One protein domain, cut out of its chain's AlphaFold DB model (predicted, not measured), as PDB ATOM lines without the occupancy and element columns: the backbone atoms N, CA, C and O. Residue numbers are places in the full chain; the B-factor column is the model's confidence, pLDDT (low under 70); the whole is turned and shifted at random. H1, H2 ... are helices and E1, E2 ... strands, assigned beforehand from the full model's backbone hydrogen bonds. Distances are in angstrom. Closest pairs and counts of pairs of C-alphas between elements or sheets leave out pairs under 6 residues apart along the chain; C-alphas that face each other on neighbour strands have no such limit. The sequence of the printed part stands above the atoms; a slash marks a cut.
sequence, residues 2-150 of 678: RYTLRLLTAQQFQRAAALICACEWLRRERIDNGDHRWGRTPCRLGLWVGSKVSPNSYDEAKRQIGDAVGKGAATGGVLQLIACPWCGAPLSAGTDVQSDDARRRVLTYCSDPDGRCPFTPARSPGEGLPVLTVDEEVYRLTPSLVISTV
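What this domain is: This is residues 2 to 150 of the 678 residues of the protein "Helicase C-terminal domain-containing protein" of Actinobacteria bacterium (UniProt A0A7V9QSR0). Two small sheets of two strands each make two halves: the parallel pair E1 and E4 lies between the first part of the long helix H1 and the short helix H4, and the hairpin E2 and E3 has helix H2 packed on it. Long loops make up much of the rest; one of them, residues 109 to 134, passes through the middle, while the last part of H1 and the loop after it reach away at one end. The printed part has 149 residues with four named helices and four named strands, in the order H1, E1, H2, H3, E2, E3, H4, E4. The class is mixed, helices and strands, with 63 residues, under half, in named elements. The whole is compact, with a radius of gyration of the C-alphas of 14.6 A and spans of 43 by 36 by 30 A.

Where its parts are: H1, residues 9 to 32, begins with C-alpha 9 at (3.654, 7.828, -52.413) and is 33.3 A long, with a kink of 28 degrees near residue 16. E1 is residues 45 to 48. H2, residues 58 to 68, measures 15.3 A and begins with C-alpha 58 at (20.871, 13.648, -43.118). H3, residues 93 to 96, is followed by E2, residues 97 to 100, and E3, residues 105 to 108. H4 is residues 135 to 141, 10.0 A long. E4, residues 145 to 149, is 13.4 A long and ends with C-alpha 149 at (9.131, 7.934, -58.379).

How they stand to each other: E1 and E4 are parallel at 19 degrees, with N 46 and O 145 2.8 A apart, within hydrogen-bond range. The closest C-alphas of H1 and E1, Ala 17 and Leu 45, are 6.4 A apart; those of E1 and H4, Gly 46 and Val 138, 5.5 A. Residues 131 to 132 pair with residues 45 to 46 of E1, parallel. The hairpin E2 and E3 is antiparallel at 156 degrees, with N 98 and O 107 2.8 A apart. The closest C-alphas of H2 and E2, Lys 62 and Ser 99, are 6.0 A apart. H2 and H3 touch, closest at the C-alphas of Ala 68 and Gly 94, 4.6 A. H2 and H4 are close but not clearly touching, with the C-alphas of Tyr 58 and Glu 136 6.5 A apart. H1 and H2 are apart. In H1, H2 and H4 every O i to N i+4 pair is within hydrogen-bond range; H3 is too short for such a pair.

The domain as a whole: The two C-alphas farthest apart, of Gly 34 and Lys 71, are 43.9 A apart. The printed part has no cut. The links H1 to E1, H2 to H3 and E3 to H4 are long. Residues 5 to 10 and 71 to 76 of the model have pLDDT under 70.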
ATOM      1  N   ARG A   2       7.387   1.394 -58.025       89.75
ATOM      2  CA  ARG A   2       7.603   2.610 -58.809       89.75
ATOM      3  C   ARG A   2       6.268   3.300 -59.058       89.75
ATOM      4  O   ARG A   2       5.283   2.638 -59.365       89.75
ATOM      5  N   TYR A   3       6.283   4.620 -58.963       84.81
ATOM      6  CA  TYR A   3       5.149   5.493 -59.225       84.81
ATOM      7  C   TYR A   3       5.537   6.537 -60.257       84.81
ATOM      8  O   TYR A   3       6.678   7.002 -60.307       84.81
ATOM      9  N   THR A   4       4.571   6.955 -61.061       71.94
ATOM     10  CA  THR A   4       4.767   8.092 -61.957       71.94
ATOM     11  C   THR A   4       4.709   9.397 -61.170       71.94
ATOM     12  O   THR A   4       5.600  10.236 -61.306       71.94
ATOM     13  N   LEU A   5       3.701   9.578 -60.315       64.31
ATOM     14  CA  LEU A   5       3.441  10.829 -59.604       64.31
ATOM     15  C   LEU A   5       3.904  10.805 -58.149       64.31
ATOM     16  O   LEU A   5       3.836   9.800 -57.448       64.31
ATOM     17  N   ARG A   6       4.320  11.984 -57.681       62.00
ATOM     18  CA  ARG A   6       4.837  12.220 -56.325       62.00
ATOM     19  C   ARG A   6       3.775  11.999 -55.235       62.00
ATOM     20  O   ARG A   6       4.124  11.657 -54.114       62.00
ATOM     21  N   LEU A   7       2.494  12.161 -55.579       53.31
ATOM     22  CA  LEU A   7       1.361  12.242 -54.649       53.31
ATOM     23  C   LEU A   7       0.874  10.882 -54.115       53.31
ATOM     24  O   LEU A   7       0.538  10.795 -52.939       53.31
ATOM     25  N   LEU A   8       0.918   9.808 -54.919       57.97
ATOM     26  CA  LEU A   8       0.509   8.461 -54.471       57.97
ATOM     27  C   LEU A   8       1.428   7.869 -53.396       57.97
ATOM     28  O   LEU A   8       1.105   6.857 -52.779       57.97
ATOM     29  N   THR A   9       2.597   8.467 -53.188       62.81
ATOM     30  CA  THR A   9       3.654   7.828 -52.413       62.81
ATOM     31  C   THR A   9       3.341   7.777 -50.922       62.81
ATOM     32  O   THR A   9       3.698   6.785 -50.307       62.81
ATOM     33  N   ALA A  10       2.612   8.741 -50.345       67.25
ATOM     34  CA  ALA A  10       2.386   8.803 -48.895       67.25
ATOM     35  C   ALA A  10       1.411   7.729 -48.369       67.25
ATOM     36  O   ALA A  10       1.769   6.955 -47.484       67.25
ATOM     37  N   GLN A  11       0.202   7.615 -48.936       72.12
ATOM     38  CA  GLN A  11      -0.758   6.575 -48.525       72.12
ATOM     39  C   GLN A  11      -0.209   5.169 -48.790       72.12
ATOM     40  O   GLN A  11      -0.339   4.266 -47.961       72.12
ATOM     41  N   GLN A  12       0.459   4.984 -49.928       79.94
ATOM     42  CA  GLN A  12       1.074   3.706 -50.259       79.94
ATOM     43  C   GLN A  12       2.274   3.399 -49.363       79.94
ATOM     44  O   GLN A  12       2.472   2.249 -48.979       79.94
ATOM     45  N   PHE A  13       3.035   4.418 -48.962       85.62
ATOM     46  CA  PHE A  13       4.082   4.286 -47.957       85.62
ATOM     47  C   PHE A  13       3.511   3.888 -46.601       85.62
ATOM     48  O   PHE A  13       4.052   2.978 -45.987       85.62
ATOM     49  N   GLN A  14       2.377   4.451 -46.178       84.19
ATOM     50  CA  GLN A  14       1.702   4.036 -44.947       84.19
ATOM     51  C   GLN A  14       1.244   2.569 -45.001       84.19
ATOM     52  O   GLN A  14       1.495   1.810 -44.064       84.19
ATOM     53  N   ARG A  15       0.651   2.130 -46.119       85.94
ATOM     54  CA  ARG A  15       0.244   0.724 -46.318       85.94
ATOM     55  C   ARG A  15       1.443  -0.226 -46.353       85.94
ATOM     56  O   ARG A  15       1.435  -1.259 -45.688       85.94
ATOM     57  N   ALA A  16       2.491   0.129 -47.095       92.56
ATOM     58  CA  ALA A  16       3.720  -0.655 -47.158       92.56
ATOM     59  C   ALA A  16       4.452  -0.686 -45.807       92.56
ATOM     60  O   ALA A  16       5.062  -1.698 -45.468       92.56
ATOM     61  N   ALA A  17       4.372   0.385 -45.015       94.75
ATOM     62  CA  ALA A  17       4.991   0.448 -43.697       94.75
ATOM     63  C   ALA A  17       4.356  -0.564 -42.739       94.75
ATOM     64  O   ALA A  17       5.088  -1.198 -41.983       94.75
ATOM     65  N   ALA A  18       3.038  -0.782 -42.811       94.88
ATOM     66  CA  ALA A  18       2.360  -1.810 -42.018       94.88
ATOM     67  C   ALA A  18       2.869  -3.220 -42.360       94.88
ATOM     68  O   ALA A  18       3.246  -3.976 -41.463       94.88
ATOM     69  N   LEU A  19       2.979  -3.540 -43.656       95.88
ATOM     70  CA  LEU A  19       3.557  -4.806 -44.122       95.88
ATOM     71  C   LEU A  19       4.997  -4.989 -43.622       95.88
ATOM     72  O   LEU A  19       5.348  -6.045 -43.105       95.88
ATOM     73  N   ILE A  20       5.835  -3.959 -43.754       97.25
ATOM     74  CA  ILE A  20       7.243  -4.035 -43.354       97.25
ATOM     75  C   ILE A  20       7.395  -4.126 -41.831       97.25
ATOM     76  O   ILE A  20       8.257  -4.867 -41.363       97.25
ATOM     77  N   CYS A  21       6.535  -3.463 -41.053       97.44
ATOM     78  CA  CYS A  21       6.476  -3.646 -39.603       97.44
ATOM     79  C   CYS A  21       6.160  -5.102 -39.241       97.44
ATOM     80  O   CYS A  21       6.839  -5.672 -38.391       97.44
ATOM     81  N   ALA A  22       5.195  -5.735 -39.915       96.94
ATOM     82  CA  ALA A  22       4.899  -7.151 -39.703       96.94
ATOM     83  C   ALA A  22       6.086  -8.057 -40.061       96.94
ATOM     84  O   ALA A  22       6.439  -8.936 -39.274       96.94
ATOM     85  N   CYS A  23       6.753  -7.808 -41.192       96.44
ATOM     86  CA  CYS A  23       7.958  -8.544 -41.579       96.44
ATOM     87  C   CYS A  23       9.083  -8.402 -40.544       96.44
ATOM     88  O   CYS A  23       9.699  -9.397 -40.168       96.44
ATOM     89  N   GLU A  24       9.347  -7.185 -40.063       96.94
ATOM     90  CA  GLU A  24      10.390  -6.934 -39.069       96.94
ATOM     91  C   GLU A  24      10.048  -7.550 -37.709       96.94
ATOM     92  O   GLU A  24      10.914  -8.143 -37.069       96.94
ATOM     93  N   TRP A  25       8.788  -7.462 -37.280       96.25
ATOM     94  CA  TRP A  25       8.337  -8.089 -36.041       96.25
ATOM     95  C   TRP A  25       8.539  -9.608 -36.083       96.25
ATOM     96  O   TRP A  25       9.206 -10.142 -35.197       96.25
ATOM     97  N   LEU A  26       8.074 -10.266 -37.154       95.75
ATOM     98  CA  LEU A  26       8.291 -11.699 -37.375       95.75
ATOM     99  C   LEU A  26       9.787 -12.032 -37.386       95.75
ATOM    100  O   LEU A  26      10.210 -13.022 -36.791       95.75
ATOM    101  N   ARG A  27      10.609 -11.209 -38.050       96.12
ATOM    102  CA  ARG A  27      12.057 -11.430 -38.130       96.12
ATOM    103  C   ARG A  27      12.709 -11.453 -36.751       96.12
ATOM    104  O   ARG A  27      13.508 -12.350 -36.484       96.12
ATOM    105  N   ARG A  28      12.374 -10.491 -35.887       94.75
ATOM    106  CA  ARG A  28      12.888 -10.430 -34.510       94.75
ATOM    107  C   ARG A  28      12.379 -11.602 -33.676       94.75
ATOM    108  O   ARG A  28      13.195 -12.292 -33.082       94.75
ATOM    109  N   GLU A  29      11.077 -11.883 -33.729       94.62
ATOM    110  CA  GLU A  29      10.459 -13.010 -33.017       94.62
ATOM    111  C   GLU A  29      11.157 -14.339 -33.346       94.62
ATOM    112  O   GLU A  29      11.465 -15.128 -32.456       94.62
ATOM    113  N   ARG A  30      11.459 -14.598 -34.624       94.69
ATOM    114  CA  ARG A  30      12.161 -15.830 -35.016       94.69
ATOM    115  C   ARG A  30      13.600 -15.877 -34.529       94.69
ATOM    116  O   ARG A  30      14.032 -16.931 -34.073       94.69
ATOM    117  N   ILE A  31      14.314 -14.752 -34.566       94.31
ATOM    118  CA  ILE A  31      15.676 -14.670 -34.025       94.31
ATOM    119  C   ILE A  31      15.683 -14.934 -32.520       94.31
ATOM    120  O   ILE A  31      16.547 -15.678 -32.059       94.31
ATOM    121  N   ASP A  32      14.730 -14.368 -31.782       92.94
ATOM    122  CA  ASP A  32      14.599 -14.562 -30.334       92.94
ATOM    123  C   ASP A  32      14.292 -16.032 -29.992       92.94
ATOM    124  O   ASP A  32      14.747 -16.542 -28.972       92.94
ATOM    125  N   ASN A  33      13.614 -16.744 -30.900       94.75
ATOM    126  CA  ASN A  33      13.347 -18.183 -30.821       94.75
ATOM    127  C   ASN A  33      14.468 -19.072 -31.416       94.75
ATOM    128  O   ASN A  33      14.275 -20.277 -31.574       94.75
ATOM    129  N   GLY A  34      15.631 -18.508 -31.768       94.38
ATOM    130  CA  GLY A  34      16.797 -19.251 -32.271       94.38
ATOM    131  C   GLY A  34      16.791 -19.581 -33.772       94.38
ATOM    132  O   GLY A  34      17.697 -20.259 -34.257       94.38
ATOM    133  N   ASP A  35      15.812 -19.094 -34.539       94.75
ATOM    134  CA  ASP A  35      15.743 -19.262 -35.993       94.75
ATOM    135  C   ASP A  35      16.363 -18.055 -36.722       94.75
ATOM    136  O   ASP A  35      15.789 -16.967 -36.821       94.75
ATOM    137  N   HIS A  36      17.559 -18.262 -37.275       92.88
ATOM    138  CA  HIS A  36      18.354 -17.216 -37.922       92.88
ATOM    139  C   HIS A  36      18.248 -17.186 -39.457       92.88
ATOM    140  O   HIS A  36      18.979 -16.420 -40.092       92.88
ATOM    141  N   ARG A  37      17.344 -17.962 -40.079       92.88
ATOM    142  CA  ARG A  37      17.274 -18.106 -41.554       92.88
ATOM    143  C   ARG A  37      17.022 -16.800 -42.321       92.88
ATOM    144  O   ARG A  37      17.308 -16.714 -43.508       92.88
ATOM    145  N   TRP A  38      16.477 -15.786 -41.651       87.00
ATOM    146  CA  TRP A  38      16.156 -14.479 -42.235       87.00
ATOM    147  C   TRP A  38      17.239 -13.415 -42.030       87.00
ATOM    148  O   TRP A  38      17.112 -12.292 -42.515       87.00
ATOM    149  N   GLY A  39      18.323 -13.767 -41.336       90.19
ATOM    150  CA  GLY A  39      19.449 -12.877 -41.095       90.19
ATOM    151  C   GLY A  39      19.175 -11.767 -40.074       90.19
ATOM    152  O   GLY A  39      18.065 -11.542 -39.592       90.19
ATOM    153  N   ARG A  40      20.245 -11.050 -39.715       90.12
ATOM    154  CA  ARG A  40      20.234 -10.029 -38.649       90.12
ATOM    155  C   ARG A  40      19.936  -8.612 -39.148       90.12
ATOM    156  O   ARG A  40      19.785  -7.709 -38.331       90.12
ATOM    157  N   THR A  41      19.881  -8.408 -40.462       92.19
ATOM    158  CA  THR A  41      19.593  -7.101 -41.063       92.19
ATOM    159  C   THR A  41      18.095  -6.803 -40.949       92.19
ATOM    160  O   THR A  41      17.306  -7.626 -41.408       92.19
ATOM    161  N   PRO A  42      17.692  -5.649 -40.386       94.81
ATOM    162  CA  PRO A  42      16.284  -5.273 -40.298       94.81
ATOM    163  C   PRO A  42      15.595  -5.192 -41.660       94.81
ATOM    164  O   PRO A  42      16.177  -4.678 -42.624       94.81
ATOM    165  N   CYS A  43      14.347  -5.656 -41.721       96.06
ATOM    166  CA  CYS A  43      13.473  -5.438 -42.869       96.06
ATOM    167  C   CYS A  43      13.045  -3.974 -42.866       96.06
ATOM    168  O   CYS A  43      12.383  -3.544 -41.931       96.06
ATOM    169  N   ARG A  44      13.423  -3.203 -43.892       97.56
ATOM    170  CA  ARG A  44      13.167  -1.752 -43.951       97.56
ATOM    171  C   ARG A  44      12.376  -1.345 -45.187       97.56
ATOM    172  O   ARG A  44      12.491  -1.980 -46.238       97.56
ATOM    173  N   LEU A  45      11.644  -0.241 -45.062       97.62
ATOM    174  CA  LEU A  45      10.950   0.447 -46.146       97.62
ATOM    175  C   LEU A  45      11.664   1.759 -46.475       97.62
ATOM    176  O   LEU A  45      11.768   2.628 -45.617       97.62
ATOM    177  N   GLY A  46      12.127   1.928 -47.710       95.94
ATOM    178  CA  GLY A  46      12.706   3.182 -48.188       95.94
ATOM    179  C   GLY A  46      11.725   4.017 -48.991       95.94
ATOM    180  O   GLY A  46      11.062   3.490 -49.884       95.94
ATOM    181  N   LEU A  47      11.696   5.322 -48.733       93.25
ATOM    182  CA  LEU A  47      11.019   6.305 -49.566       93.25
ATOM    183  C   LEU A  47      12.056   7.070 -50.397       93.25
ATOM    184  O   LEU A  47      12.795   7.902 -49.881       93.25
ATOM    185  N   TRP A  48      12.113   6.777 -51.694       92.69
ATOM    186  CA  TRP A  48      13.033   7.382 -52.653       92.69
ATOM    187  C   TRP A  48      12.267   8.269 -53.638       92.69
ATOM    188  O   TRP A  48      12.031   7.921 -54.798       92.69
ATOM    189  N   VAL A  49      11.844   9.431 -53.150       83.75
ATOM    190  CA  VAL A  49      10.936  10.379 -53.818       83.75
ATOM    191  C   VAL A  49      11.594  11.765 -53.839       83.75
ATOM    192  O   VAL A  49      12.475  12.033 -53.030       83.75
ATOM    193  N   GLY A  50      11.349  12.599 -54.854       78.94
ATOM    194  CA  GLY A  50      12.125  13.839 -55.072       78.94
ATOM    195  C   GLY A  50      12.204  14.785 -53.854       78.94
ATOM    196  O   GLY A  50      11.366  14.723 -52.961       78.94
ATOM    197  N   SER A  51      13.160  15.725 -53.856       74.88
ATOM    198  CA  SER A  51      13.473  16.611 -52.708       74.88
ATOM    199  C   SER A  51      12.320  17.478 -52.194       74.88
ATOM    200  O   SER A  51      12.359  17.962 -51.072       74.88
ATOM    201  N   LYS A  52      11.274  17.688 -53.003       72.94
ATOM    202  CA  LYS A  52      10.060  18.408 -52.579       72.94
ATOM    203  C   LYS A  52       9.173  17.596 -51.624       72.94
ATOM    204  O   LYS A  52       8.228  18.149 -51.071       72.94
ATOM    205  N   VAL A  53       9.422  16.292 -51.494       75.69
ATOM    206  CA  VAL A  53       8.600  15.355 -50.717       75.69
ATOM    207  C   VAL A  53       9.342  14.915 -49.460       75.69
ATOM    208  O   VAL A  53       8.771  14.994 -48.373       75.69
ATOM    209  N   SER A  54      10.595  14.474 -49.603       85.44
ATOM    210  CA  SER A  54      11.423  14.003 -48.494       85.44
ATOM    211  C   SER A  54      12.876  14.504 -48.594       85.44
ATOM    212  O   SER A  54      13.328  14.850 -49.692       85.44
ATOM    213  N   PRO A  55      13.612  14.586 -47.466       90.38
ATOM    214  CA  PRO A  55      14.970  15.123 -47.443       90.38
ATOM    215  C   PRO A  55      15.955  14.284 -48.261       90.38
ATOM    216  O   PRO A  55      15.940  13.050 -48.227       90.38
ATOM    217  N   ASN A  56      16.891  14.955 -48.932       91.75
ATOM    218  CA  ASN A  56      17.929  14.268 -49.699       91.75
ATOM    219  C   ASN A  56      19.145  13.861 -48.839       91.75
ATOM    220  O   ASN A  56      19.908  12.974 -49.232       91.75
ATOM    221  N   SER A  57      19.368  14.540 -47.710       93.81
ATOM    222  CA  SER A  57      20.548  14.361 -46.850       93.81
ATOM    223  C   SER A  57      20.183  14.313 -45.372       93.81
ATOM    224  O   SER A  57      19.156  14.856 -44.959       93.81
ATOM    225  N   TYR A  58      21.050  13.692 -44.570       95.38
ATOM    226  CA  TYR A  58      20.871  13.648 -43.118       95.38
ATOM    227  C   TYR A  58      20.849  15.053 -42.499       95.38
ATOM    228  O   TYR A  58      20.004  15.342 -41.656       95.38
ATOM    229  N   ASP A  59      21.730  15.950 -42.946       95.25
ATOM    230  CA  ASP A  59      21.847  17.292 -42.367       95.25
ATOM    231  C   ASP A  59      20.606  18.153 -42.673       95.25
ATOM    232  O   ASP A  59      20.164  18.950 -41.846       95.25
ATOM    233  N   GLU A  60      19.982  17.957 -43.838       93.75
ATOM    234  CA  GLU A  60      18.673  18.536 -44.153       93.75
ATOM    235  C   GLU A  60      17.572  17.982 -43.241       93.75
ATOM    236  O   GLU A  60      16.807  18.760 -42.672       93.75
ATOM    237  N   ALA A  61      17.517  16.660 -43.059       93.56
ATOM    238  CA  ALA A  61      16.527  16.027 -42.194       93.56
ATOM    239  C   ALA A  61      16.671  16.477 -40.732       93.56
ATOM    240  O   ALA A  61      15.677  16.802 -40.091       93.56
ATOM    241  N   LYS A  62      17.905  16.583 -40.223       94.81
ATOM    242  CA  LYS A  62      18.197  17.073 -38.870       94.81
ATOM    243  C   LYS A  62      17.668  18.491 -38.645       94.81
ATOM    244  O   LYS A  62      17.072  18.753 -37.602       94.81
ATOM    245  N   ARG A  63      17.847  19.391 -39.619       92.31
ATOM    246  CA  ARG A  63      17.274  20.747 -39.552       92.31
ATOM    247  C   ARG A  63      15.749  20.702 -39.501       92.31
ATOM    248  O   ARG A  63      15.173  21.327 -38.624       92.31
ATOM    249  N   GLN A  64      15.114  19.902 -40.362       90.38
ATOM    250  CA  GLN A  64      13.653  19.756 -40.362       90.38
ATOM    251  C   GLN A  64      13.106  19.201 -39.037       90.38
ATOM    252  O   GLN A  64      12.062  19.659 -38.582       90.38
ATOM    253  N   ILE A  65      13.807  18.252 -38.401       91.19
ATOM    254  CA  ILE A  65      13.442  17.736 -37.069       91.19
ATOM    255  C   ILE A  65      13.532  18.860 -36.031       91.19
ATOM    256  O   ILE A  65      12.580  19.077 -35.289       91.19
ATOM    257  N   GLY A  66      14.641  19.609 -36.012       89.88
ATOM    258  CA  GLY A  66      14.820  20.746 -35.104       89.88
ATOM    259  C   GLY A  66      13.746  21.823 -35.284       89.88
ATOM    260  O   GLY A  66      13.184  22.300 -34.302       89.88
ATOM    261  N   ASP A  67      13.396  22.137 -36.532       88.19
ATOM    262  CA  ASP A  67      12.356  23.109 -36.869       88.19
ATOM    263  C   ASP A  67      10.949  22.655 -36.457       88.19
ATOM    264  O   ASP A  67      10.065  23.505 -36.332       88.19
ATOM    265  N   ALA A  68      10.712  21.350 -36.293       85.94
ATOM    266  CA  ALA A  68       9.425  20.789 -35.891       85.94
ATOM    267  C   ALA A  68       9.219  20.780 -34.366       85.94
ATOM    268  O   ALA A  68       8.081  20.677 -33.907       85.94
ATOM    269  N   VAL A  69      10.285  20.911 -33.570       83.81
ATOM    270  CA  VAL A  69      10.186  20.946 -32.103       83.81
ATOM    271  C   VAL A  69       9.353  22.152 -31.661       83.81
ATOM    272  O   VAL A  69       9.575  23.279 -32.096       83.81
ATOM    273  N   GLY A  70       8.366  21.917 -30.792       74.56
ATOM    274  CA  GLY A  70       7.466  22.964 -30.293       74.56
ATOM    275  C   GLY A  70       6.420  23.449 -31.305       74.56
ATOM    276  O   GLY A  70       5.576  24.272 -30.953       74.56
ATOM    277  N   LYS A  71       6.427  22.929 -32.538       67.44
ATOM    278  CA  LYS A  71       5.324  23.082 -33.493       67.44
ATOM    279  C   LYS A  71       4.375  21.890 -33.324       67.44
ATOM    280  O   LYS A  71       4.809  20.795 -32.977       67.44
ATOM    281  N   GLY A  72       3.069  22.112 -33.503       58.84
ATOM    282  CA  GLY A  72       2.058  21.047 -33.406       58.84
ATOM    283  C   GLY A  72       2.301  19.900 -34.398       58.84
ATOM    284  O   GLY A  72       3.242  19.948 -35.187       58.84
ATOM    285  N   ALA A  73       1.443  18.874 -34.379       58.38
ATOM    286  CA  ALA A  73       1.566  17.703 -35.252       58.38
ATOM    287  C   ALA A  73       1.614  18.110 -36.739       58.38
ATOM    288  O   ALA A  73       0.589  18.381 -37.364       58.38
ATOM    289  N   ALA A  74       2.822  18.179 -37.296       59.12
ATOM    290  CA  ALA A  74       3.067  18.512 -38.689       59.12
ATOM    291  C   ALA A  74       3.576  17.261 -39.411       59.12
ATOM    292  O   ALA A  74       4.652  16.742 -39.110       59.12
ATOM    293  N   THR A  75       2.784  16.773 -40.363       59.47
ATOM    294  CA  THR A  75       3.163  15.713 -41.307       59.47
ATOM    295  C   THR A  75       3.766  16.312 -42.577       59.47
ATOM    296  O   THR A  75       3.285  17.330 -43.074       59.47
ATOM    297  N   GLY A  76       4.790  15.660 -43.131       66.81
ATOM    298  CA  GLY A  76       5.529  16.101 -44.315       66.81
ATOM    299  C   GLY A  76       7.033  16.257 -44.066       66.81
ATOM    300  O   GLY A  76       7.487  16.388 -42.932       66.81
ATOM    301  N   GLY A  77       7.830  16.234 -45.138       79.38
ATOM    302  CA  GLY A  77       9.291  16.301 -45.038       79.38
ATOM    303  C   GLY A  77       9.876  15.035 -44.409       79.38
ATOM    304  O   GLY A  77       9.812  13.958 -45.002       79.38
ATOM    305  N   VAL A  78      10.459  15.146 -43.216       85.88
ATOM    306  CA  VAL A  78      11.097  14.016 -42.523       85.88
ATOM    307  C   VAL A  78      10.100  12.956 -42.023       85.88
ATOM    308  O   VAL A  78      10.412  11.763 -42.080       85.88
ATOM    309  N   LEU A  79       8.890  13.358 -41.607       88.19
ATOM    310  CA  LEU A  79       7.824  12.448 -41.173       88.19
ATOM    311  C   LEU A  79       6.800  12.248 -42.295       88.19
ATOM    312  O   LEU A  79       6.099  13.177 -42.686       88.19
ATOM    313  N   GLN A  80       6.687  11.014 -42.784       85.62
ATOM    314  CA  GLN A  80       5.800  10.639 -43.900       85.62
ATOM    315  C   GLN A  80       4.630   9.741 -43.464       85.62
ATOM    316  O   GLN A  80       3.910   9.209 -44.305       85.62
ATOM    317  N   LEU A  81       4.451   9.549 -42.154       85.50
ATOM    318  CA  LEU A  81       3.408   8.719 -41.556       85.50
ATOM    319  C   LEU A  81       2.543   9.584 -40.636       85.50
ATOM    320  O   LEU A  81       3.081  10.304 -39.800       85.50
ATOM    321  N   ILE A  82       1.219   9.494 -40.777       81.62
ATOM    322  CA  ILE A  82       0.263  10.219 -39.915       81.62
ATOM    323  C   ILE A  82       0.121   9.522 -38.557       81.62
ATOM    324  O   ILE A  82      -0.052  10.153 -37.518       81.62
ATOM    325  N   ALA A  83       0.186   8.196 -38.579       87.56
ATOM    326  CA  ALA A  83       0.014   7.341 -37.422       87.56
ATOM    327  C   ALA A  83       0.970   6.153 -37.502       87.56
ATOM    328  O   ALA A  83       1.459   5.785 -38.577       87.56
ATOM    329  N   CYS A  84       1.218   5.533 -36.353       93.44
ATOM    330  CA  CYS A  84       1.977   4.308 -36.247       93.44
ATOM    331  C   CYS A  84       1.298   3.226 -37.104       93.44
ATOM    332  O   CYS A  84       0.153   2.869 -36.830       93.44
ATOM    333  N   PRO A  85       1.994   2.650 -38.097       93.12
ATOM    334  CA  PRO A  85       1.417   1.650 -38.993       93.12
ATOM    335  C   PRO A  85       1.128   0.307 -38.302       93.12
ATOM    336  O   PRO A  85       0.532  -0.572 -38.914       93.12
ATOM    337  N   TRP A  86       1.565   0.137 -37.048       95.06
ATOM    338  CA  TRP A  86       1.310  -1.056 -36.243       95.06
ATOM    339  C   TRP A  86       0.100  -0.899 -35.313       95.06
ATOM    340  O   TRP A  86      -0.822  -1.703 -35.381       95.06
ATOM    341  N   CYS A  87       0.094   0.117 -34.440       94.00
ATOM    342  CA  CYS A  87      -0.955   0.291 -33.423       94.00
ATOM    343  C   CYS A  87      -1.927   1.452 -33.688       94.00
ATOM    344  O   CYS A  87      -2.880   1.616 -32.935       94.00
ATOM    345  N   GLY A  88      -1.689   2.280 -34.709       90.50
ATOM    346  CA  GLY A  88      -2.540   3.428 -35.035       90.50
ATOM    347  C   GLY A  88      -2.336   4.675 -34.166       90.50
ATOM    348  O   GLY A  88      -3.016   5.670 -34.400       90.50
ATOM    349  N   ALA A  89      -1.406   4.671 -33.201       91.12
ATOM    350  CA  ALA A  89      -1.104   5.858 -32.393       91.12
ATOM    351  C   ALA A  89      -0.650   7.040 -33.281       91.12
ATOM    352  O   ALA A  89       0.181   6.824 -34.167       91.12
ATOM    353  N   PRO A  90      -1.165   8.266 -33.080       88.69
ATOM    354  CA  PRO A  90      -0.811   9.420 -33.906       88.69
ATOM    355  C   PRO A  90       0.674   9.767 -33.761       88.69
ATOM    356  O   PRO A  90       1.229   9.670 -32.666       88.69
ATOM    357  N   LEU A  91       1.307  10.178 -34.863       88.44
ATOM    358  CA  LEU A  91       2.723  10.541 -34.890       88.44
ATOM    359  C   LEU A  91       2.917  12.045 -35.097       88.44
ATOM    360  O   LEU A  91       2.182  12.688 -35.847       88.44
ATOM    361  N   SER A  92       3.959  12.591 -34.479       87.81
ATOM    362  CA  SER A  92       4.384  13.981 -34.612       87.81
ATOM    363  C   SER A  92       5.884  14.081 -34.865       87.81
ATOM    364  O   SER A  92       6.702  13.498 -34.153       87.81
ATOM    365  N   ALA A  93       6.263  14.885 -35.863       85.31
ATOM    366  CA  ALA A  93       7.663  15.079 -36.232       85.31
ATOM    367  C   ALA A  93       8.495  15.681 -35.086       85.31
ATOM    368  O   ALA A  93       9.679  15.381 -34.975       85.31
ATOM    369  N   GLY A  94       7.877  16.503 -34.231       84.38
ATOM    370  CA  GLY A  94       8.562  17.187 -33.133       84.38
ATOM    371  C   GLY A  94       8.851  16.314 -31.906       84.38
ATOM    372  O   GLY A  94       9.682  16.700 -31.089       84.38
ATOM    373  N   THR A  95       8.182  15.164 -31.752       88.12
ATOM    374  CA  THR A  95       8.327  14.286 -30.570       88.12
ATOM    375  C   THR A  95       8.803  12.885 -30.922       88.12
ATOM    376  O   THR A  95       9.598  12.299 -30.186       88.12
ATOM    377  N   ASP A  96       8.350  12.354 -32.056       93.12
ATOM    378  CA  ASP A  96       8.479  10.931 -32.370       93.12
ATOM    379  C   ASP A  96       9.610  10.648 -33.361       93.12
ATOM    380  O   ASP A  96       9.970   9.492 -33.585       93.12
ATOM    381  N   VAL A  97      10.198  11.696 -33.947       94.38
ATOM    382  CA  VAL A  97      11.330  11.602 -34.872       94.38
ATOM    383  C   VAL A  97      12.585  12.142 -34.201       94.38
ATOM    384  O   VAL A  97      12.614  13.259 -33.691       94.38
ATOM    385  N   GLN A  98      13.648  11.346 -34.223       94.88
ATOM    386  CA  GLN A  98      14.917  11.654 -33.577       94.88
ATOM    387  C   GLN A  98      16.070  11.524 -34.568       94.88
ATOM    388  O   GLN A  98      16.097  10.626 -35.410       94.88
ATOM    389  N   SER A  99      17.053  12.408 -34.445       95.19
ATOM    390  CA  SER A  99      18.294  12.341 -35.215       95.19
ATOM    391  C   SER A  99      19.411  11.701 -34.383       95.19
ATOM    392  O   SER A  99      19.670  12.141 -33.262       95.19
ATOM    393  N   ASP A 100      20.105  10.709 -34.937       94.75
ATOM    394  CA  ASP A 100      21.296  10.073 -34.363       94.75
ATOM    395  C   ASP A 100      22.524  10.487 -35.180       94.75
ATOM    396  O   ASP A 100      22.812   9.910 -36.233       94.75
ATOM    397  N   ASP A 101      23.259  11.483 -34.681       93.69
ATOM    398  CA  ASP A 101      24.449  12.034 -35.340       93.69
ATOM    399  C   ASP A 101      25.558  10.999 -35.515       93.69
ATOM    400  O   ASP A 101      26.277  11.014 -36.515       93.69
ATOM    401  N   ALA A 102      25.694  10.080 -34.558       91.44
ATOM    402  CA  ALA A 102      26.788   9.124 -34.550       91.44
ATOM    403  C   ALA A 102      26.611   8.060 -35.640       91.44
ATOM    404  O   ALA A 102      27.603   7.602 -36.204       91.44
ATOM    405  N   ARG A 103      25.369   7.678 -35.955       92.56
ATOM    406  CA  ARG A 103      25.046   6.769 -37.073       92.56
ATOM    407  C   ARG A 103      24.588   7.512 -38.340       92.56
ATOM    408  O   ARG A 103      24.399   6.885 -39.391       92.56
ATOM    409  N   ARG A 104      24.414   8.837 -38.251       94.50
ATOM    410  CA  ARG A 104      23.707   9.691 -39.224       94.50
ATOM    411  C   ARG A 104      22.340   9.110 -39.593       94.50
ATOM    412  O   ARG A 104      22.040   8.947 -40.772       94.50
ATOM    413  N   ARG A 105      21.558   8.679 -38.601       95.38
ATOM    414  CA  ARG A 105      20.249   8.028 -38.802       95.38
ATOM    415  C   ARG A 105      19.112   8.963 -38.420       95.38
ATOM    416  O   ARG A 105      19.232   9.695 -37.439       95.38
ATOM    417  N   VAL A 106      18.002   8.882 -39.143       96.44
ATOM    418  CA  VAL A 106      16.715   9.417 -38.694       96.44
ATOM    419  C   VAL A 106      15.878   8.247 -38.195       96.44
ATOM    420  O   VAL A 106      15.635   7.284 -38.919       96.44
ATOM    421  N   LEU A 107      15.475   8.307 -36.930       96.75
ATOM    422  CA  LEU A 107      14.741   7.244 -36.253       96.75
ATOM    423  C   LEU A 107      13.340   7.749 -35.929       96.75
ATOM    424  O   LEU A 107      13.190   8.752 -35.239       96.75
ATOM    425  N   THR A 108      12.323   7.056 -36.433       95.94
ATOM    426  CA  THR A 108      10.924   7.339 -36.093       95.94
ATOM    427  C   THR A 108      10.454   6.292 -35.099       95.94
ATOM    428  O   THR A 108      10.562   5.101 -35.376       95.94
ATOM    429  N   TYR A 109       9.918   6.703 -33.960       96.88
ATOM    430  CA  TYR A 109       9.419   5.803 -32.927       96.88
ATOM    431  C   TYR A 109       7.900   5.873 -32.815       96.88
ATOM    432  O   TYR A 109       7.272   6.854 -33.191       96.88
ATOM    433  N   CYS A 110       7.294   4.806 -32.301       96.00
ATOM    434  CA  CYS A 110       5.888   4.846 -31.927       96.00
ATOM    435  C   CYS A 110       5.700   5.604 -30.603       96.00
ATOM    436  O   CYS A 110       6.418   5.342 -29.636       96.00
ATOM    437  N   SER A 111       4.692   6.475 -30.575       90.69
ATOM    438  CA  SER A 111       4.249   7.297 -29.444       90.69
ATOM    439  C   SER A 111       3.286   6.588 -28.480       90.69
ATOM    440  O   SER A 111       2.683   7.246 -27.637       90.69
ATOM    441  N   ASP A 112       3.103   5.265 -28.605       92.19
ATOM    442  CA  ASP A 112       2.167   4.490 -27.778       92.19
ATOM    443  C   ASP A 112       2.405   4.743 -26.273       92.19
ATOM    444  O   ASP A 112       3.456   4.339 -25.758       92.19
ATOM    445  N   PRO A 113       1.451   5.383 -25.568       84.25
ATOM    446  CA  PRO A 113       1.638   5.815 -24.186       84.25
ATOM    447  C   PRO A 113       1.784   4.637 -23.219       84.25
ATOM    448  O   PRO A 113       2.468   4.764 -22.206       84.25
ATOM    449  N   ASP A 114       1.209   3.478 -23.552       88.88
ATOM    450  CA  ASP A 114       1.294   2.274 -22.720       88.88
ATOM    451  C   ASP A 114       2.606   1.499 -22.938       88.88
ATOM    452  O   ASP A 114       2.877   0.509 -22.253       88.88
ATOM    453  N   GLY A 115       3.413   1.883 -23.937       87.50
ATOM    454  CA  GLY A 115       4.674   1.215 -24.267       87.50
ATOM    455  C   GLY A 115       4.520  -0.245 -24.723       87.50
ATOM    456  O   GLY A 115       5.481  -1.024 -24.660       87.50
ATOM    457  N   ARG A 116       3.325  -0.645 -25.174       93.19
ATOM    458  CA  ARG A 116       3.009  -2.009 -25.630       93.19
ATOM    459  C   ARG A 116       3.452  -2.241 -27.069       93.19
ATOM    460  O   ARG A 116       3.834  -3.358 -27.417       93.19
ATOM    461  N   CYS A 117       3.443  -1.196 -27.892       96.44
ATOM    462  CA  CYS A 117       3.838  -1.269 -29.288       96.44
ATOM    463  C   CYS A 117       5.303  -1.738 -29.435       96.44
ATOM    464  O   CYS A 117       6.204  -1.164 -28.819       96.44
ATOM    465  N   PRO A 118       5.594  -2.738 -30.292       96.50
ATOM    466  CA  PRO A 118       6.942  -3.278 -30.491       96.50
ATOM    467  C   PRO A 118       7.958  -2.286 -31.077       96.50
ATOM    468  O   PRO A 118       9.139  -2.630 -31.158       96.50
ATOM    469  N   PHE A 119       7.508  -1.099 -31.493       97.25
ATOM    470  CA  PHE A 119       8.298  -0.057 -32.153       97.25
ATOM    471  C   PHE A 119       8.459   1.218 -31.310       97.25
ATOM    472  O   PHE A 119       8.838   2.267 -31.836       97.25
ATOM    473  N   THR A 120       8.172   1.154 -30.007       96.69
ATOM    474  CA  THR A 120       8.524   2.225 -29.062       96.69
ATOM    475  C   THR A 120      10.043   2.297 -28.841       96.69
ATOM    476  O   THR A 120      10.749   1.317 -29.117       96.69
ATOM    477  N   PRO A 121      10.578   3.409 -28.296       94.75
ATOM    478  CA  PRO A 121      12.008   3.527 -27.997       94.75
ATOM    479  C   PRO A 121      12.544   2.413 -27.088       94.75
ATOM    480  O   PRO A 121      13.668   1.953 -27.273       94.75
ATOM    481  N   ALA A 122      11.726   1.938 -26.142       93.56
ATOM    482  CA  ALA A 122      12.101   0.878 -25.208       93.56
ATOM    483  C   ALA A 122      12.172  -0.514 -25.862       93.56
ATOM    484  O   ALA A 122      13.007  -1.330 -25.479       93.56
ATOM    485  N   ARG A 123      11.302  -0.799 -26.842       94.19
ATOM    486  CA  ARG A 123      11.177  -2.133 -27.463       94.19
ATOM    487  C   ARG A 123      11.906  -2.277 -28.801       94.19
ATOM    488  O   ARG A 123      12.109  -3.400 -29.254       94.19
ATOM    489  N   SER A 124      12.294  -1.173 -29.439       94.69
ATOM    490  CA  SER A 124      13.050  -1.170 -30.701       94.69
ATOM    491  C   SER A 124      14.218  -0.169 -30.670       94.69
ATOM    492  O   SER A 124      14.291   0.722 -31.522       94.69
ATOM    493  N   PRO A 125      15.130  -0.256 -29.683       91.56
ATOM    494  CA  PRO A 125      16.190   0.732 -29.518       91.56
ATOM    495  C   PRO A 125      17.116   0.774 -30.741       91.56
ATOM    496  O   PRO A 125      17.661  -0.244 -31.166       91.56
ATOM    497  N   GLY A 126      17.317   1.971 -31.301       90.00
ATOM    498  CA  GLY A 126      18.219   2.190 -32.439       90.00
ATOM    499  C   GLY A 126      17.635   1.851 -33.814       90.00
ATOM    500  O   GLY A 126      18.362   1.959 -34.804       90.00
ATOM    501  N   GLU A 127      16.355   1.476 -33.897       94.12
ATOM    502  CA  GLU A 127      15.658   1.281 -35.176       94.12
ATOM    503  C   GLU A 127      14.262   1.922 -35.184       94.12
ATOM    504  O   GLU A 127      13.947   2.641 -36.126       94.12
ATOM    505  N   GLY A 128      13.451   1.728 -34.137       95.75
ATOM    506  CA  GLY A 128      12.077   2.242 -34.103       95.75
ATOM    507  C   GLY A 128      11.197   1.598 -35.174       95.75
ATOM    508  O   GLY A 128      11.317   0.397 -35.429       95.75
ATOM    509  N   LEU A 129      10.310   2.385 -35.781       97.44
ATOM    510  CA  LEU A 129       9.598   2.022 -37.002       97.44
ATOM    511  C   LEU A 129      10.613   1.857 -38.146       97.44
ATOM    512  O   LEU A 129      11.385   2.781 -38.402       97.44
ATOM    513  N   PRO A 130      10.605   0.725 -38.874       97.00
ATOM    514  CA  PRO A 130      11.630   0.392 -39.864       97.00
ATOM    515  C   PRO A 130      11.431   1.121 -41.207       97.00
ATOM    516  O   PRO A 130      11.324   0.511 -42.277       97.00
ATOM    517  N   VAL A 131      11.376   2.449 -41.160       96.50
ATOM    518  CA  VAL A 131      11.133   3.329 -42.303       96.50
ATOM    519  C   VAL A 131      12.311   4.274 -42.520       96.50
ATOM    520  O   VAL A 131      12.870   4.815 -41.572       96.50
ATOM    521  N   LEU A 132      12.694   4.474 -43.779       96.62
ATOM    522  CA  LEU A 132      13.769   5.370 -44.199       96.62
ATOM    523  C   LEU A 132      13.178   6.433 -45.122       96.62
ATOM    524  O   LEU A 132      12.804   6.132 -46.257       96.62
ATOM    525  N   THR A 133      13.085   7.670 -44.642       93.56
ATOM    526  CA  THR A 133      12.522   8.800 -45.402       93.56
ATOM    527  C   THR A 133      13.594   9.689 -46.033       93.56
ATOM    528  O   THR A 133      13.270  10.552 -46.846       93.56
ATOM    529  N   VAL A 134      14.870   9.462 -45.711       94.94
ATOM    530  CA  VAL A 134      16.007  10.237 -46.222       94.94
ATOM    531  C   VAL A 134      16.754   9.448 -47.297       94.94
ATOM    532  O   VAL A 134      17.211   8.332 -47.044       94.94
ATOM    533  N   ASP A 135      16.957  10.046 -48.475       94.75
ATOM    534  CA  ASP A 135      17.699   9.435 -49.597       94.75
ATOM    535  C   ASP A 135      19.059   8.863 -49.151       94.75
ATOM    536  O   ASP A 135      19.406   7.731 -49.483       94.75
ATOM    537  N   GLU A 136      19.832   9.637 -48.377       95.00
ATOM    538  CA  GLU A 136      21.140   9.224 -47.846       95.00
ATOM    539  C   GLU A 136      21.062   7.925 -47.026       95.00
ATOM    540  O   GLU A 136      21.976   7.106 -47.093       95.00
ATOM    541  N   GLU A 137      19.987   7.692 -46.272       96.19
ATOM    542  CA  GLU A 137      19.780   6.427 -45.560       96.19
ATOM    543  C   GLU A 137      19.344   5.307 -46.503       96.19
ATOM    544  O   GLU A 137      19.848   4.190 -46.384       96.19
ATOM    545  N   VAL A 138      18.470   5.602 -47.470       96.81
ATOM    546  CA  VAL A 138      18.010   4.627 -48.471       96.81
ATOM    547  C   VAL A 138      19.194   4.039 -49.244       96.81
ATOM    548  O   VAL A 138      19.294   2.817 -49.365       96.81
ATOM    549  N   TYR A 139      20.140   4.871 -49.690       95.88
ATOM    550  CA  TYR A 139      21.344   4.395 -50.379       95.88
ATOM    551  C   TYR A 139      22.262   3.573 -49.460       95.88
ATOM    552  O   TYR A 139      22.788   2.540 -49.872       95.88
ATOM    553  N   ARG A 140      22.474   4.006 -48.212       95.88
ATOM    554  CA  ARG A 140      23.430   3.353 -47.296       95.88
ATOM    555  C   ARG A 140      22.914   2.071 -46.671       95.88
ATOM    556  O   ARG A 140      23.716   1.226 -46.280       95.88
ATOM    557  N   LEU A 141      21.601   1.947 -46.513       96.25
ATOM    558  CA  LEU A 141      20.982   0.835 -45.795       96.25
ATOM    559  C   LEU A 141      20.251  -0.144 -46.711       96.25
ATOM    560  O   LEU A 141      19.871  -1.202 -46.214       96.25
ATOM    561  N   THR A 142      20.080   0.187 -48.001       95.75
ATOM    562  CA  THR A 142      19.511  -0.684 -49.054       95.75
ATOM    563  C   THR A 142      18.280  -1.451 -48.557       95.75
ATOM    564  O   THR A 142      18.374  -2.647 -48.268       95.75
ATOM    565  N   PRO A 143      17.148  -0.757 -48.351       96.25
ATOM    566  CA  PRO A 143      15.970  -1.334 -47.715       96.25
ATOM    567  C   PRO A 143      15.364  -2.469 -48.548       96.25
ATOM    568  O   PRO A 143      15.519  -2.520 -49.767       96.25
ATOM    569  N   SER A 144      14.631  -3.361 -47.878       95.12
ATOM    570  CA  SER A 144      14.002  -4.542 -48.485       95.12
ATOM    571  C   SER A 144      12.933  -4.179 -49.518       95.12
ATOM    572  O   SER A 144      12.736  -4.906 -50.488       95.12
ATOM    573  N   LEU A 145      12.250  -3.048 -49.321       96.00
ATOM    574  CA  LEU A 145      11.312  -2.468 -50.275       96.00
ATOM    575  C   LEU A 145      11.625  -0.981 -50.442       96.00
ATOM    576  O   LEU A 145      11.725  -0.249 -49.460       96.00
ATOM    577  N   VAL A 146      11.739  -0.525 -51.687       95.38
ATOM    578  CA  VAL A 146      11.851   0.899 -52.028       95.38
ATOM    579  C   VAL A 146      10.575   1.337 -52.737       95.38
ATOM    580  O   VAL A 146      10.197   0.747 -53.755       95.38
ATOM    581  N   ILE A 147       9.930   2.380 -52.226       93.00
ATOM    582  CA  ILE A 147       8.926   3.167 -52.944       93.00
ATOM    583  C   ILE A 147       9.653   4.306 -53.643       93.00
ATOM    584  O   ILE A 147      10.326   5.097 -52.990       93.00
ATOM    585  N   SER A 148       9.534   4.390 -54.966       91.25
ATOM    586  CA  SER A 148      10.232   5.398 -55.759       91.25
ATOM    587  C   SER A 148       9.341   6.050 -56.805       91.25
ATOM    588  O   SER A 148       8.389   5.441 -57.285       91.25
ATOM    589  N   THR A 149       9.674   7.281 -57.182       88.19
ATOM    590  CA  THR A 149       9.131   7.934 -58.379       88.19
ATOM    591  C   THR A 149      10.073   7.755 -59.565       88.19
ATOM    592  O   THR A 149      11.278   7.935 -59.389       88.19
ATOM    593  N   VAL A 150       9.545   7.529 -60.772       88.12
ATOM    594  CA  VAL A 150      10.357   7.403 -62.006       88.12
ATOM    595  C   VAL A 150      11.287   8.603 -62.246       88.12
ATOM    596  O   VAL A 150      12.390   8.421 -62.749       88.12
TER     597      VAL A 150